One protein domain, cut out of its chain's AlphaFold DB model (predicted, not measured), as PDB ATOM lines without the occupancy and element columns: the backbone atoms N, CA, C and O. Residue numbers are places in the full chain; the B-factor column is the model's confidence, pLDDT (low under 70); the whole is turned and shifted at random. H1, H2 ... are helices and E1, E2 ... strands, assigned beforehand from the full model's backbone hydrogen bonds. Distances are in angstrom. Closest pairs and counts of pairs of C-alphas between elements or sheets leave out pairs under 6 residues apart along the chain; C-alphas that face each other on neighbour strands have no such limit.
ATOM      1  N   PRO A   4     169.321 191.788 166.271       97.69
ATOM      2  CA  PRO A   4     169.243 190.954 165.068       97.69
ATOM      3  C   PRO A   4     169.901 191.601 163.843       97.69
ATOM      4  O   PRO A   4     170.666 190.953 163.136       97.69
ATOM      5  N   GLN A   5     169.665 192.899 163.616       97.38
ATOM      6  CA  GLN A   5     170.291 193.623 162.506       97.38
ATOM      7  C   GLN A   5     171.806 193.746 162.672       97.38
ATOM      8  O   GLN A   5     172.508 193.713 161.672       97.38
ATOM      9  N   GLU A   6     172.324 193.869 163.898       96.94
ATOM     10  CA  GLU A   6     173.774 193.896 164.138       96.94
ATOM     11  C   GLU A   6     174.445 192.588 163.723       96.94
ATOM     12  O   GLU A   6     175.462 192.617 163.029       96.94
ATOM     13  N   ILE A   7     173.857 191.453 164.108       97.69
ATOM     14  CA  ILE A   7     174.376 190.129 163.750       97.69
ATOM     15  C   ILE A   7     174.227 189.899 162.242       97.69
ATOM     16  O   ILE A   7     175.197 189.535 161.585       97.69
ATOM     17  N   ALA A   8     173.057 190.190 161.664       98.19
ATOM     18  CA  ALA A   8     172.847 190.061 160.224       98.19
ATOM     19  C   ALA A   8     173.806 190.953 159.417       98.19
ATOM     20  O   ALA A   8     174.362 190.510 158.417       98.19
ATOM     21  N   ASN A   9     174.051 192.189 159.866       98.31
ATOM     22  CA  ASN A   9     175.026 193.091 159.253       98.31
ATOM     23  C   ASN A   9     176.432 192.484 159.254       98.31
ATOM     24  O   ASN A   9     177.116 192.541 158.239       98.31
ATOM     25  N   TYR A  10     176.858 191.916 160.386       97.94
ATOM     26  CA  TYR A  10     178.149 191.243 160.490       97.94
ATOM     27  C   TYR A  10     178.257 190.084 159.487       97.94
ATOM     28  O   TYR A  10     179.173 190.082 158.672       97.94
ATOM     29  N   ILE A  11     177.277 189.178 159.468       98.50
ATOM     30  CA  ILE A  11     177.261 188.008 158.574       98.50
ATOM     31  C   ILE A  11     177.285 188.423 157.098       98.50
ATOM     32  O   ILE A  11     178.083 187.899 156.327       98.50
ATOM     33  N   ILE A  12     176.445 189.385 156.700       98.62
ATOM     34  CA  ILE A  12     176.366 189.877 155.314       98.62
ATOM     35  C   ILE A  12     177.706 190.471 154.866       98.62
ATOM     36  O   ILE A  12     178.150 190.215 153.747       98.62
ATOM     37  N   LEU A  13     178.362 191.254 155.727       98.19
ATOM     38  CA  LEU A  13     179.654 191.855 155.404       98.19
ATOM     39  C   LEU A  13     180.789 190.828 155.378       98.19
ATOM     40  O   LEU A  13     181.677 190.957 154.540       98.19
ATOM     41  N   GLU A  14     180.779 189.826 156.258       98.25
ATOM     42  CA  GLU A  14     181.765 188.741 156.206       98.25
ATOM     43  C   GLU A  14     181.577 187.866 154.965       98.25
ATOM     44  O   GLU A  14     182.556 187.614 154.269       98.25
ATOM     45  N   ALA A  15     180.344 187.500 154.605       98.44
ATOM     46  CA  ALA A  15     180.073 186.799 153.350       98.44
ATOM     47  C   ALA A  15     180.569 187.607 152.143       98.44
ATOM     48  O   ALA A  15     181.249 187.073 151.275       98.44
ATOM     49  N   TYR A  16     180.322 188.920 152.113       98.31
ATOM     50  CA  TYR A  16     180.797 189.782 151.026       98.31
ATOM     51  C   TYR A  16     182.329 189.833 150.912       98.31
ATOM     52  O   TYR A  16     182.861 189.879 149.806       98.31
ATOM     53  N   LYS A  17     183.055 189.805 152.037       97.81
ATOM     54  CA  LYS A  17     184.527 189.736 152.039       97.81
ATOM     55  C   LYS A  17     185.061 188.380 151.566       97.81
ATOM     56  O   LYS A  17     186.198 188.328 151.109       97.81
ATOM     57  N   ASN A  18     184.259 187.325 151.685       97.50
ATOM     58  CA  ASN A  18     184.590 185.949 151.319       97.50
ATOM     59  C   ASN A  18     183.900 185.550 150.002       97.50
ATOM     60  O   ASN A  18     183.257 184.511 149.898       97.50
ATOM     61  N   ASP A  19     184.000 186.417 148.991       97.00
ATOM     62  CA  ASP A  19     183.478 186.187 147.634       97.00
ATOM     63  C   ASP A  19     181.968 185.872 147.559       97.00
ATOM     64  O   ASP A  19     181.473 185.294 146.590       97.00
ATOM     65  N   GLY A  20     181.210 186.317 148.563       97.44
ATOM     66  CA  GLY A  20     179.757 186.202 148.630       97.44
ATOM     67  C   GLY A  20     179.239 185.009 149.430       97.44
ATOM     68  O   GLY A  20     178.021 184.836 149.472       97.44
ATOM     69  N   GLU A  21     180.096 184.218 150.080       98.06
ATOM     70  CA  GLU A  21     179.696 183.059 150.887       98.06
ATOM     71  C   GLU A  21     180.471 182.982 152.211       98.06
ATOM     72  O   GLU A  21     181.609 183.424 152.304       98.06
ATOM     73  N   ILE A  22     179.853 182.440 153.263       98.25
ATOM     74  CA  ILE A  22     180.512 182.194 154.553       98.25
ATOM     75  C   ILE A  22     179.949 180.938 155.224       98.25
ATOM     76  O   ILE A  22     178.747 180.678 155.145       98.25
ATOM     77  N   ASN A  23     180.798 180.176 155.916       98.06
ATOM     78  CA  ASN A  23     180.360 179.058 156.753       98.06
ATOM     79  C   ASN A  23     179.981 179.537 158.155       98.06
ATOM     80  O   ASN A  23     180.615 180.436 158.710       98.06
ATOM     81  N   PHE A  24     178.982 178.906 158.771       96.56
ATOM     82  CA  PHE A  24     178.534 179.316 160.104       96.56
ATOM     83  C   PHE A  24     179.615 179.154 161.179       96.56
ATOM     84  O   PHE A  24     179.773 180.018 162.039       96.56
ATOM     85  N   GLU A  25     180.406 178.081 161.092       94.81
ATOM     86  CA  GLU A  25     181.497 177.781 162.029       94.81
ATOM     87  C   GLU A  25     182.575 178.880 162.075       94.81
ATOM     88  O   GLU A  25     183.263 179.031 163.083       94.81
ATOM     89  N   GLU A  26     182.698 179.690 161.019       95.75
ATOM     90  CA  GLU A  26     183.680 180.777 160.929       95.75
ATOM     91  C   GLU A  26     183.232 182.054 161.660       95.75
ATOM     92  O   GLU A  26     184.057 182.912 161.975       95.75
ATOM     93  N   LEU A  27     181.935 182.190 161.960       93.50
ATOM     94  CA  LEU A  27     181.347 183.433 162.467       93.50
ATOM     95  C   LEU A  27     181.445 183.595 163.995       93.50
ATOM     96  O   LEU A  27     181.215 184.695 164.498       93.50
ATOM     97  N   ASN A  28     181.785 182.534 164.738       92.00
ATOM     98  CA  ASN A  28     181.904 182.517 166.206       92.00
ATOM     99  C   ASN A  28     180.778 183.300 166.928       92.00
ATOM    100  O   ASN A  28     181.028 184.146 167.792       92.00
ATOM    101  N   ILE A  29     179.528 183.067 166.514       92.44
ATOM    102  CA  ILE A  29     178.347 183.767 167.033       92.44
ATOM    103  C   ILE A  29     177.804 183.018 168.246       92.44
ATOM    104  O   ILE A  29     177.393 181.866 168.147       92.44
ATOM    105  N   GLU A  30     177.715 183.716 169.374       89.81
ATOM    106  CA  GLU A  30     176.982 183.254 170.551       89.81
ATOM    107  C   GLU A  30     175.605 183.933 170.595       89.81
ATOM    108  O   GLU A  30     175.479 185.115 170.931       89.81
ATOM    109  N   ALA A  31     174.562 183.190 170.224       90.81
ATOM    110  CA  ALA A  31     173.175 183.647 170.228       90.81
ATOM    111  C   ALA A  31     172.229 182.482 170.548       90.81
ATOM    112  O   ALA A  31     172.493 181.341 170.179       90.81
ATOM    113  N   ASP A  32     171.120 182.766 171.235       93.75
ATOM    114  CA  ASP A  32     170.057 181.778 171.415       93.75
ATOM    115  C   ASP A  32     169.227 181.599 170.131       93.75
ATOM    116  O   ASP A  32     169.248 182.432 169.219       93.75
ATOM    117  N   TRP A  33     168.464 180.505 170.078       93.94
ATOM    118  CA  TRP A  33     167.652 180.145 168.914       93.94
ATOM    119  C   TRP A  33     166.594 181.207 168.559       93.94
ATOM    120  O   TRP A  33     166.278 181.387 167.387       93.94
ATOM    121  N   GLN A  34     166.058 181.959 169.532       96.00
ATOM    122  CA  GLN A  34     165.046 182.992 169.264       96.00
ATOM    123  C   GLN A  34     165.662 184.211 168.584       96.00
ATOM    124  O   GLN A  34     165.044 184.833 167.714       96.00
ATOM    125  N   LEU A  35     166.877 184.575 168.994       96.38
ATOM    126  CA  LEU A  35     167.647 185.626 168.354       96.38
ATOM    127  C   LEU A  35     168.092 185.190 166.955       96.38
ATOM    128  O   LEU A  35     167.934 185.966 166.012       96.38
ATOM    129  N   MET A  36     168.582 183.957 166.806       97.56
ATOM    130  CA  MET A  36     168.994 183.410 165.510       97.56
ATOM    131  C   MET A  36     167.838 183.311 164.518       97.56
ATOM    132  O   MET A  36     168.009 183.712 163.371       97.56
ATOM    133  N   SER A  37     166.642 182.915 164.956       97.81
ATOM    134  CA  SER A  37     165.446 182.907 164.105       97.81
ATOM    135  C   SER A  37     165.162 184.295 163.497       97.81
ATOM    136  O   SER A  37     164.988 184.437 162.289       97.81
ATOM    137  N   GLN A  38     165.249 185.360 164.306       98.25
ATOM    138  CA  GLN A  38     165.088 186.740 163.821       98.25
ATOM    139  C   GLN A  38     166.221 187.185 162.885       98.25
ATOM    140  O   GLN A  38     165.997 187.987 161.977       98.25
ATOM    141  N   VAL A  39     167.448 186.711 163.112       98.31
ATOM    142  CA  VAL A  39     168.581 186.960 162.210       98.31
ATOM    143  C   VAL A  39     168.346 186.261 160.871       98.31
ATOM    144  O   VAL A  39     168.516 186.889 159.827       98.31
ATOM    145  N   ASN A  40     167.898 185.008 160.886       98.38
ATOM    146  CA  ASN A  40     167.626 184.207 159.696       98.38
ATOM    147  C   ASN A  40     166.560 184.847 158.805       98.38
ATOM    148  O   ASN A  40     166.748 184.914 157.589       98.38
ATOM    149  N   ASP A  41     165.496 185.394 159.395       98.38
ATOM    150  CA  ASP A  41     164.475 186.148 158.659       98.38
ATOM    151  C   ASP A  41     165.077 187.332 157.888       98.38
ATOM    152  O   ASP A  41     164.704 187.590 156.743       98.38
ATOM    153  N   ILE A  42     166.048 188.033 158.482       98.44
ATOM    154  CA  ILE A  42     166.760 189.131 157.816       98.44
ATOM    155  C   ILE A  42     167.677 188.581 156.717       98.44
ATOM    156  O   ILE A  42     167.664 189.091 155.596       98.44
ATOM    157  N   LEU A  43     168.472 187.551 157.013       98.56
ATOM    158  CA  LEU A  43     169.443 186.987 156.072       98.56
ATOM    159  C   LEU A  43     168.781 186.451 154.799       98.56
ATOM    160  O   LEU A  43     169.327 186.654 153.713       98.56
ATOM    161  N   LYS A  44     167.592 185.845 154.915       98.56
ATOM    162  CA  LYS A  44     166.799 185.318 153.788       98.56
ATOM    163  C   LYS A  44     166.335 186.398 152.805       98.56
ATOM    164  O   LYS A  44     166.034 186.091 151.655       98.56
ATOM    165  N   VAL A  45     166.312 187.671 153.208       98.50
ATOM    166  CA  VAL A  45     166.051 188.791 152.284       98.50
ATOM    167  C   VAL A  45     167.258 189.044 151.370       98.50
ATOM    168  O   VAL A  45     167.101 189.343 150.185       98.50
ATOM    169  N   TYR A  46     168.471 188.894 151.901       98.56
ATOM    170  CA  TYR A  46     169.723 189.259 151.228       98.56
ATOM    171  C   TYR A  46     170.508 188.057 150.690       98.56
ATOM    172  O   TYR A  46     171.512 188.218 150.001       98.56
ATOM    173  N   GLY A  47     170.058 186.836 150.959       98.50
ATOM    174  CA  GLY A  47     170.780 185.635 150.578       98.50
ATOM    175  C   GLY A  47     170.011 184.363 150.872       98.50
ATOM    176  O   GLY A  47     168.793 184.384 151.033       98.50
ATOM    177  N   ASN A  48     170.737 183.254 150.929       98.44
ATOM    178  CA  ASN A  48     170.178 181.929 151.152       98.44
ATOM    179  C   ASN A  48     170.962 181.209 152.251       98.44
ATOM    180  O   ASN A  48     172.192 181.181 152.205       98.44
ATOM    181  N   LEU A  49     170.246 180.606 153.202       98.38
ATOM    182  CA  LEU A  49     170.821 179.729 154.223       98.38
ATOM    183  C   LEU A  49     170.839 178.292 153.688       98.38
ATOM    184  O   LEU A  49     169.815 177.792 153.220       98.38
ATOM    185  N   MET A  50     171.992 177.633 153.736       98.00
ATOM    186  CA  MET A  50     172.180 176.260 153.272       98.00
ATOM    187  C   MET A  50     172.236 175.301 154.457       98.00
ATOM    188  O   MET A  50     172.954 175.545 155.423       98.00
ATOM    189  N   ALA A  51     171.508 174.185 154.354       96.75
ATOM    190  CA  ALA A  51     171.422 173.152 155.390       96.75
ATOM    191  C   ALA A  51     171.071 173.720 156.784       96.75
ATOM    192  O   ALA A  51     171.821 173.550 157.742       96.75
ATOM    193  N   GLU A  52     169.927 174.411 156.873       96.50
ATOM    194  CA  GLU A  52     169.364 174.914 158.135       96.50
ATOM    195  C   GLU A  52     169.147 173.769 159.146       96.50
ATOM    196  O   GLU A  52     168.638 172.696 158.801       96.50
ATOM    197  N   LEU A  53     169.538 174.005 160.398       93.06
ATOM    198  CA  LEU A  53     169.469 173.067 161.516       93.06
ATOM    199  C   LEU A  53     168.329 173.439 162.478       93.06
ATOM    200  O   LEU A  53     167.767 174.531 162.439       93.06
ATOM    201  N   THR A  54     167.968 172.516 163.372       90.19
ATOM    202  CA  THR A  54     166.828 172.687 164.295       90.19
ATOM    203  C   THR A  54     167.033 173.756 165.369       90.19
ATOM    204  O   THR A  54     166.080 174.126 166.045       90.19
ATOM    205  N   ASP A  55     168.269 174.203 165.573       90.69
ATOM    206  CA  ASP A  55     168.644 175.260 166.514       90.69
ATOM    207  C   ASP A  55     168.759 176.640 165.843       90.69
ATOM    208  O   ASP A  55     169.292 177.566 166.451       90.69
ATOM    209  N   GLU A  56     168.235 176.780 164.619       95.06
ATOM    210  CA  GLU A  56     168.274 178.004 163.805       95.06
ATOM    211  C   GLU A  56     169.682 178.376 163.309       95.06
ATOM    212  O   GLU A  56     169.902 179.481 162.810       95.06
ATOM    213  N   THR A  57     170.647 177.460 163.397       95.38
ATOM    214  CA  THR A  57     171.933 177.590 162.701       95.38
ATOM    215  C   THR A  57     171.857 176.976 161.297       95.38
ATOM    216  O   THR A  57     170.820 176.462 160.872       95.38
ATOM    217  N   TRP A  58     172.931 177.074 160.522       97.56
ATOM    218  CA  TRP A  58     173.000 176.602 159.136       97.56
ATOM    219  C   TRP A  58     174.446 176.232 158.792       97.56
ATOM    220  O   TRP A  58     175.352 176.562 159.546       97.56
ATOM    221  N   ALA A  59     174.690 175.533 157.684       97.38
ATOM    222  CA  ALA A  59     176.051 175.158 157.286       97.38
ATOM    223  C   ALA A  59     176.790 176.323 156.611       97.38
ATOM    224  O   ALA A  59     177.863 176.724 157.062       97.38
ATOM    225  N   SER A  60     176.189 176.901 155.566       98.19
ATOM    226  CA  SER A  60     176.722 178.085 154.880       98.19
ATOM    227  C   SER A  60     175.632 179.094 154.514       98.19
ATOM    228  O   SER A  60     174.442 178.772 154.460       98.19
ATOM    229  N   TYR A  61     176.043 180.339 154.290       98.69
ATOM    230  CA  TYR A  61     175.198 181.433 153.833       98.69
ATOM    231  C   TYR A  61     175.818 182.066 152.600       98.69
ATOM    232  O   TYR A  61     176.990 182.429 152.622       98.69
ATOM    233  N   SER A  62     175.013 182.250 151.554       98.62
ATOM    234  CA  SER A  62     175.435 182.909 150.315       98.62
ATOM    235  C   SER A  62     174.585 184.139 150.017       98.62
ATOM    236  O   SER A  62     173.356 184.113 150.135       98.62
ATOM    237  N   LEU A  63     175.234 185.221 149.596       98.75
ATOM    238  CA  LEU A  63     174.569 186.443 149.164       98.75
ATOM    239  C   LEU A  63     173.859 186.223 147.829       98.75
ATOM    240  O   LEU A  63     174.417 185.684 146.874       98.75
ATOM    241  N   ASN A  64     172.630 186.723 147.728       98.44
ATOM    242  CA  ASN A  64     171.960 186.866 146.441       98.44
ATOM    243  C   ASN A  64     172.409 188.181 145.757       98.44
ATOM    244  O   ASN A  64     173.236 188.932 146.281       98.44
ATOM    245  N   ALA A  65     171.881 188.480 144.566       98.06
ATOM    246  CA  ALA A  65     172.236 189.709 143.847       98.06
ATOM    247  C   ALA A  65     171.906 190.984 144.648       98.06
ATOM    248  O   ALA A  65     172.689 191.932 144.652       98.06
ATOM    249  N   HIS A  66     170.775 190.992 145.361       97.62
ATOM    250  CA  HIS A  66     170.376 192.109 146.211       97.62
ATOM    251  C   HIS A  66     171.290 192.252 147.436       97.62
ATOM    252  O   HIS A  66     171.687 193.364 147.771       97.62
ATOM    253  N   GLY A  67     171.674 191.141 148.069       98.25
ATOM    254  CA  GLY A  67     172.619 191.133 149.182       98.25
ATOM    255  C   GLY A  67     174.008 191.616 148.799       98.25
ATOM    256  O   GLY A  67     174.610 192.353 149.571       98.25
ATOM    257  N   ASN A  68     174.495 191.273 147.604       98.38
ATOM    258  CA  ASN A  68     175.771 191.782 147.099       98.38
ATOM    259  C   ASN A  68     175.754 193.305 146.922       98.38
ATOM    260  O   ASN A  68     176.656 193.986 147.404       98.38
ATOM    261  N   ASP A  69     174.714 193.851 146.283       98.06
ATOM    262  CA  ASP A  69     174.564 195.303 146.141       98.06
ATOM    263  C   ASP A  69     174.460 195.986 147.515       98.06
ATOM    264  O   ASP A  69     175.205 196.919 147.817       98.06
ATOM    265  N   PHE A  70     173.618 195.447 148.400       97.81
ATOM    266  CA  PHE A  70     173.444 195.953 149.757       97.81
ATOM    267  C   PHE A  70     174.748 195.940 150.571       97.81
ATOM    268  O   PHE A  70     175.088 196.931 151.221       97.81
ATOM    269  N   ALA A  71     175.514 194.848 150.513       97.81
ATOM    270  CA  ALA A  71     176.795 194.722 151.198       97.81
ATOM    271  C   ALA A  71     177.860 195.664 150.619       97.81
ATOM    272  O   ALA A  71     178.617 196.264 151.386       97.81
ATOM    273  N   SER A  72     177.873 195.875 149.297       97.00
ATOM    274  CA  SER A  72     178.789 196.815 148.634       97.00
ATOM    275  C   SER A  72     178.610 198.263 149.115       97.00
ATOM    276  O   SER A  72     179.567 199.037 149.146       97.00
ATOM    277  N   GLN A  73     177.402 198.604 149.573       95.88
ATOM    278  CA  GLN A  73     177.050 199.899 150.160       95.88
ATOM    279  C   GLN A  73     177.294 199.951 151.682       95.88
ATOM    280  O   GLN A  73     176.910 200.910 152.348       95.88
ATOM    281  N   GLY A  74     177.937 198.933 152.263       94.56
ATOM    282  CA  GLY A  74     178.214 198.846 153.698       94.56
ATOM    283  C   GLY A  74     177.058 198.283 154.530       94.56
ATOM    284  O   GLY A  74     177.070 198.437 155.754       94.56
ATOM    285  N   ALA A  75     176.074 197.641 153.894       96.69
ATOM    286  CA  ALA A  75     174.919 197.015 154.534       96.69
ATOM    287  C   ALA A  75     174.169 197.979 155.485       96.69
ATOM    288  O   ALA A  75     174.002 199.171 155.206       96.69
ATOM    289  N   PHE A  76     173.689 197.489 156.631       95.69
ATOM    290  CA  PHE A  76     172.952 198.310 157.595       95.69
ATOM    291  C   PHE A  76     173.823 199.417 158.198       95.69
ATOM    292  O   PHE A  76     173.327 200.510 158.488       95.69
ATOM    293  N   GLN A  77     175.122 199.159 158.361       92.56
ATOM    294  CA  GLN A  77     176.070 200.156 158.848       92.56
ATOM    295  C   GLN A  77     176.220 201.332 157.870       92.56
ATOM    296  O   GLN A  77     176.242 202.485 158.311       92.56
ATOM    297  N   GLY A  78     176.254 201.058 156.563       89.88
ATOM    298  CA  GLY A  78     176.252 202.071 155.508       89.88
ATOM    299  C   GLY A  78     175.039 202.994 155.610       89.88
ATOM    300  O   GLY A  78     175.188 204.213 155.714       89.88
ATOM    301  N   LEU A  79     173.842 202.414 155.752       89.31
ATOM    302  CA  LEU A  79     172.597 203.174 155.939       89.31
ATOM    303  C   LEU A  79     172.624 204.072 157.188       89.31
ATOM    304  O   LEU A  79     172.108 205.194 157.179       89.31
ATOM    305  N   GLU A  80     173.191 203.602 158.302       88.31
ATOM    306  CA  GLU A  80     173.333 204.435 159.500       88.31
ATOM    307  C   GLU A  80     174.317 205.587 159.301       88.31
ATOM    308  O   GLU A  80     174.086 206.690 159.814       88.31
ATOM    309  N   GLN A  81     175.409 205.349 158.575       86.62
ATOM    310  CA  GLN A  81     176.403 206.370 158.277       86.62
ATOM    311  C   GLN A  81     175.822 207.458 157.370       86.62
ATOM    312  O   GLN A  81     175.940 208.640 157.699       86.62
ATOM    313  N   GLU A  82     175.101 207.084 156.314       82.81
ATOM    314  CA  GLU A  82     174.392 208.029 155.445       82.81
ATOM    315  C   GLU A  82     173.385 208.877 156.229       82.81
ATOM    316  O   GLU A  82     173.390 210.105 156.133       82.81
ATOM    317  N   ARG A  83     172.587 208.258 157.112       83.88
ATOM    318  CA  ARG A  83     171.647 208.985 157.988       83.88
ATOM    319  C   ARG A  83     172.346 209.978 158.917       83.88
ATOM    320  O   ARG A  83     171.789 211.033 159.224       83.88
ATOM    321  N   LYS A  84     173.543 209.655 159.420       83.50
ATOM    322  CA  LYS A  84     174.334 210.573 160.261       83.50
ATOM    323  C   LYS A  84     174.858 211.756 159.444       83.50
ATOM    324  O   LYS A  84     174.810 212.889 159.937       83.50
ATOM    325  N   ILE A  85     175.308 211.508 158.215       80.62
ATOM    326  CA  ILE A  85     175.777 212.548 157.292       80.62
ATOM    327  C   ILE A  85     174.621 213.486 156.929       80.62
ATOM    328  O   ILE A  85     174.751 214.694 157.121       80.62
ATOM    329  N   ASP A  86     173.465 212.950 156.532       84.56
ATOM    330  CA  ASP A  86     172.273 213.736 156.185       84.56
ATOM    331  C   ASP A  86     171.812 214.645 157.341       84.56
ATOM    332  O   ASP A  86     171.652 215.860 157.187       84.56
ATOM    333  N   ARG A  87     171.714 214.100 158.562       84.19
ATOM    334  CA  ARG A  87     171.378 214.900 159.756       84.19
ATOM    335  C   ARG A  87     172.380 216.023 160.009       84.19
ATOM    336  O   ARG A  87     171.989 217.104 160.453       84.19
ATOM    337  N   THR A  88     173.661 215.774 159.757       83.25
ATOM    338  CA  THR A  88     174.728 216.766 159.929       83.25
ATOM    339  C   THR A  88     174.629 217.866 158.872       83.25
ATOM    340  O   THR A  88     174.641 219.048 159.219       83.25
ATOM    341  N   ALA A  89     174.423 217.499 157.606       81.81
ATOM    342  CA  ALA A  89     174.221 218.439 156.506       81.81
ATOM    343  C   ALA A  89     172.993 219.340 156.732       81.81
ATOM    344  O   ALA A  89     173.057 220.561 156.550       81.81
ATOM    345  N   LYS A  90     171.890 218.766 157.229       83.81
ATOM    346  CA  LYS A  90     170.682 219.520 157.584       83.81
ATOM    347  C   LYS A  90     170.940 220.551 158.689       83.81
ATOM    348  O   LYS A  90     170.447 221.673 158.601       83.81
ATOM    349  N   ARG A  91     171.743 220.213 159.706       82.19
ATOM    350  CA  ARG A  91     172.135 221.154 160.775       82.19
ATOM    351  C   ARG A  91     172.965 222.319 160.237       82.19
ATOM    352  O   ARG A  91     172.680 223.462 160.588       82.19
ATOM    353  N   PHE A  92     173.938 222.050 159.365       85.44
ATOM    354  CA  PHE A  92     174.735 223.108 158.733       85.44
ATOM    355  C   PHE A  92     173.886 224.026 157.853       85.44
ATOM    356  O   PHE A  92     174.044 225.243 157.912       85.44
ATOM    357  N   SER A  93     172.937 223.459 157.106       77.25
ATOM    358  CA  SER A  93     172.014 224.239 156.275       77.25
ATOM    359  C   SER A  93     171.162 225.198 157.116       77.25
ATOM    360  O   SER A  93     171.038 226.371 156.774       77.25
ATOM    361  N   ILE A  94     170.634 224.744 158.259       84.12
ATOM    362  CA  ILE A  94     169.876 225.602 159.187       84.12
ATOM    363  C   ILE A  94     170.765 226.719 159.751       84.12
ATOM    364  O   ILE A  94     170.348 227.876 159.786       84.12
ATOM    365  N   LEU A  95     171.994 226.394 160.161       85.19
ATOM    366  CA  LEU A  95     172.929 227.382 160.699       85.19
ATOM    367  C   LEU A  95     173.257 228.474 159.668       85.19
ATOM    368  O   LEU A  95     173.244 229.656 160.005       85.19
ATOM    369  N   ALA A  96     173.492 228.088 158.412       83.50
ATOM    370  CA  ALA A  96     173.769 229.023 157.325       83.50
ATOM    371  C   ALA A  96     172.604 229.996 157.086       83.50
ATOM    372  O   ALA A  96     172.827 231.197 156.929       83.50
ATOM    373  N   VAL A  97     171.359 229.505 157.130       85.81
ATOM    374  CA  VAL A  97     170.160 230.349 157.008       85.81
ATOM    375  C   VAL A  97     170.088 231.365 158.151       85.81
ATOM    376  O   VAL A  97     169.899 232.552 157.897       85.81
ATOM    377  N   VAL A  98     170.302 230.938 159.400       86.38
ATOM    378  CA  VAL A  98     170.288 231.843 160.565       86.38
ATOM    379  C   VAL A  98     171.349 232.941 160.443       86.38
ATOM    380  O   VAL A  98     171.050 234.107 160.700       86.38
ATOM    381  N   ILE A  99     172.565 232.592 160.006       87.12
ATOM    382  CA  ILE A  99     173.645 233.565 159.781       87.12
ATOM    383  C   ILE A  99     173.239 234.580 158.706       87.12
ATOM    384  O   ILE A  99     173.358 235.781 158.938       87.12
ATOM    385  N   ALA A 100     172.699 234.126 157.569       84.94
ATOM    386  CA  ALA A 100     172.262 235.013 156.490       84.94
ATOM    387  C   ALA A 100     171.170 236.002 156.945       84.94
ATOM    388  O   ALA A 100     171.242 237.191 156.628       84.94
ATOM    389  N   PHE A 101     170.199 235.543 157.743       86.44
ATOM    390  CA  PHE A 101     169.174 236.415 158.327       86.44
ATOM    391  C   PHE A 101     169.763 237.446 159.298       86.44
ATOM    392  O   PHE A 101     169.393 238.619 159.240       86.44
ATOM    393  N   ALA A 102     170.705 237.049 160.159       86.19
ATOM    394  CA  ALA A 102     171.368 237.979 161.069       86.19
ATOM    395  C   ALA A 102     172.160 239.054 160.303       86.19
ATOM    396  O   ALA A 102     172.053 240.242 160.615       86.19
ATOM    397  N   SER A 103     172.895 238.661 159.256       83.50
ATOM    398  CA  SER A 103     173.626 239.590 158.385       83.50
ATOM    399  C   SER A 103     172.702 240.583 157.672       83.50
ATOM    400  O   SER A 103     173.046 241.762 157.549       83.50
ATOM    401  N   LEU A 104     171.513 240.143 157.246       87.44
ATOM    402  CA  LEU A 104     170.502 241.013 156.643       87.44
ATOM    403  C   LEU A 104     170.007 242.074 157.638       87.44
ATOM    404  O   LEU A 104     169.969 243.255 157.305       87.44
ATOM    405  N   ILE A 105     169.681 241.670 158.871       86.44
ATOM    406  CA  ILE A 105     169.220 242.588 159.927       86.44
ATOM    407  C   ILE A 105     170.290 243.639 160.242       86.44
ATOM    408  O   ILE A 105     169.980 244.828 160.297       86.44
ATOM    409  N   VAL A 106     171.551 243.222 160.406       84.00
ATOM    410  CA  VAL A 106     172.671 244.149 160.654       84.00
ATOM    411  C   VAL A 106     172.814 245.154 159.511       84.00
ATOM    412  O   VAL A 106     172.977 246.346 159.765       84.00
ATOM    413  N   SER A 107     172.692 244.694 158.264       79.12
ATOM    414  CA  SER A 107     172.772 245.562 157.082       79.12
ATOM    415  C   SER A 107     171.638 246.591 157.047       79.12
ATOM    416  O   SER A 107     171.890 247.764 156.787       79.12
ATOM    417  N   ILE A 108     170.404 246.191 157.375       83.19
ATOM    418  CA  ILE A 108     169.256 247.110 157.455       83.19
ATOM    419  C   ILE A 108     169.479 248.167 158.545       83.19
ATOM    420  O   ILE A 108     169.303 249.355 158.289       83.19
ATOM    421  N   ILE A 109     169.919 247.765 159.743       82.31
ATOM    422  CA  ILE A 109     170.191 248.701 160.849       82.31
ATOM    423  C   ILE A 109     171.291 249.704 160.472       82.31
ATOM    424  O   ILE A 109     171.192 250.872 160.842       82.31
ATOM    425  N   ALA A 110     172.329 249.263 159.759       78.69
ATOM    426  CA  ALA A 110     173.417 250.131 159.314       78.69
ATOM    427  C   ALA A 110     172.975 251.156 158.256       78.69
ATOM    428  O   ALA A 110     173.513 252.254 158.239       78.69
ATOM    429  N   ILE A 111     172.008 250.812 157.398       77.56
ATOM    430  CA  ILE A 111     171.454 251.719 156.377       77.56
ATOM    431  C   ILE A 111     170.437 252.699 156.981       77.56
ATOM    432  O   ILE A 111     170.309 253.826 156.512       77.56
ATOM    433  N   CYS A 112     169.682 252.275 157.998       70.44
ATOM    434  CA  CYS A 112     168.660 253.100 158.647       70.44
ATOM    435  C   CYS A 112     169.204 254.049 159.737       70.44
ATOM    436  O   CYS A 112     168.405 254.745 160.364       70.44
ATOM    437  N   LYS A 113     170.519 254.063 159.983       54.00
ATOM    438  CA  LYS A 113     171.218 255.051 160.822       54.00
ATOM    439  C   LYS A 113     171.918 256.084 159.953       54.00
ATOM    440  O   LYS A 113     171.920 257.258 160.379       54.00
TER     441      LYS A 113
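Overview. This is residues 4 to 113 of the 113 residues of an uncharacterized protein of Bacteroides stercoris (UniProt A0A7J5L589). A small sheet with H1 and H2 over one face, and with H3 packed on those two helices, makes a compact head, from which residues 80 to 113, of which 80 to 111 belong to the long helix H4, stick out as an arm. The printed part has 110 residues, with named elements in the order H1 E1 H2 E2 E3 H3 H4; the sheet's order is E1, E3, E2, antiparallel, and the class is mostly helix. The whole is extended, with a radius of gyration of the C-alphas of 23.6 A and spans of 82 by 27 by 20 A.

Arrangement. Inner strand E3, residues 60 to 63, is antiparallel to E1, residues 21 to 23, with N 22 and O 61 within hydrogen-bond range at 2.9 A, and to E2, residues 47 to 50, its hairpin partner, with N 50 and O 60 at 2.8 A. H1, residues 4 to 17, stands up from the sheet at 43 degrees, on the same face as H2, residues 33 to 46: two layers, helices on one face. E1, H2, E2 form a split strand-helix-strand unit, E3 between its strands, with a right-handed crossover. The hub H1 touches H2 at a steep tilt of 50 degrees, closest C-alphas Pro 4 and Val 39, 5.0 A. H3, residues 65 to 72, only grazes the sheet and touches H1, closest C-alphas Leu 13 and Ala 71, 5.8 A. H4, residues 75 to 111, touches H1 with residues 75 to 77 alone, about perpendicular at 74 degrees, closest C-alphas Asn 9 and Phe 76, 5.9 A. Every O i to N i+4 pair is within range in H1, H3 and H4, 8 of 10 in H2.

Along the chain. H1 spans 20.1 A from C-alpha 4 at (169.243, 190.954, 165.068), H2 20.0 A, and H4 54.8 A to C-alpha 111 at (171.454, 251.719, 156.377).

Size, cuts and confidence. The printed part has no cut and no long link; residue 113 alone has pLDDT under 70.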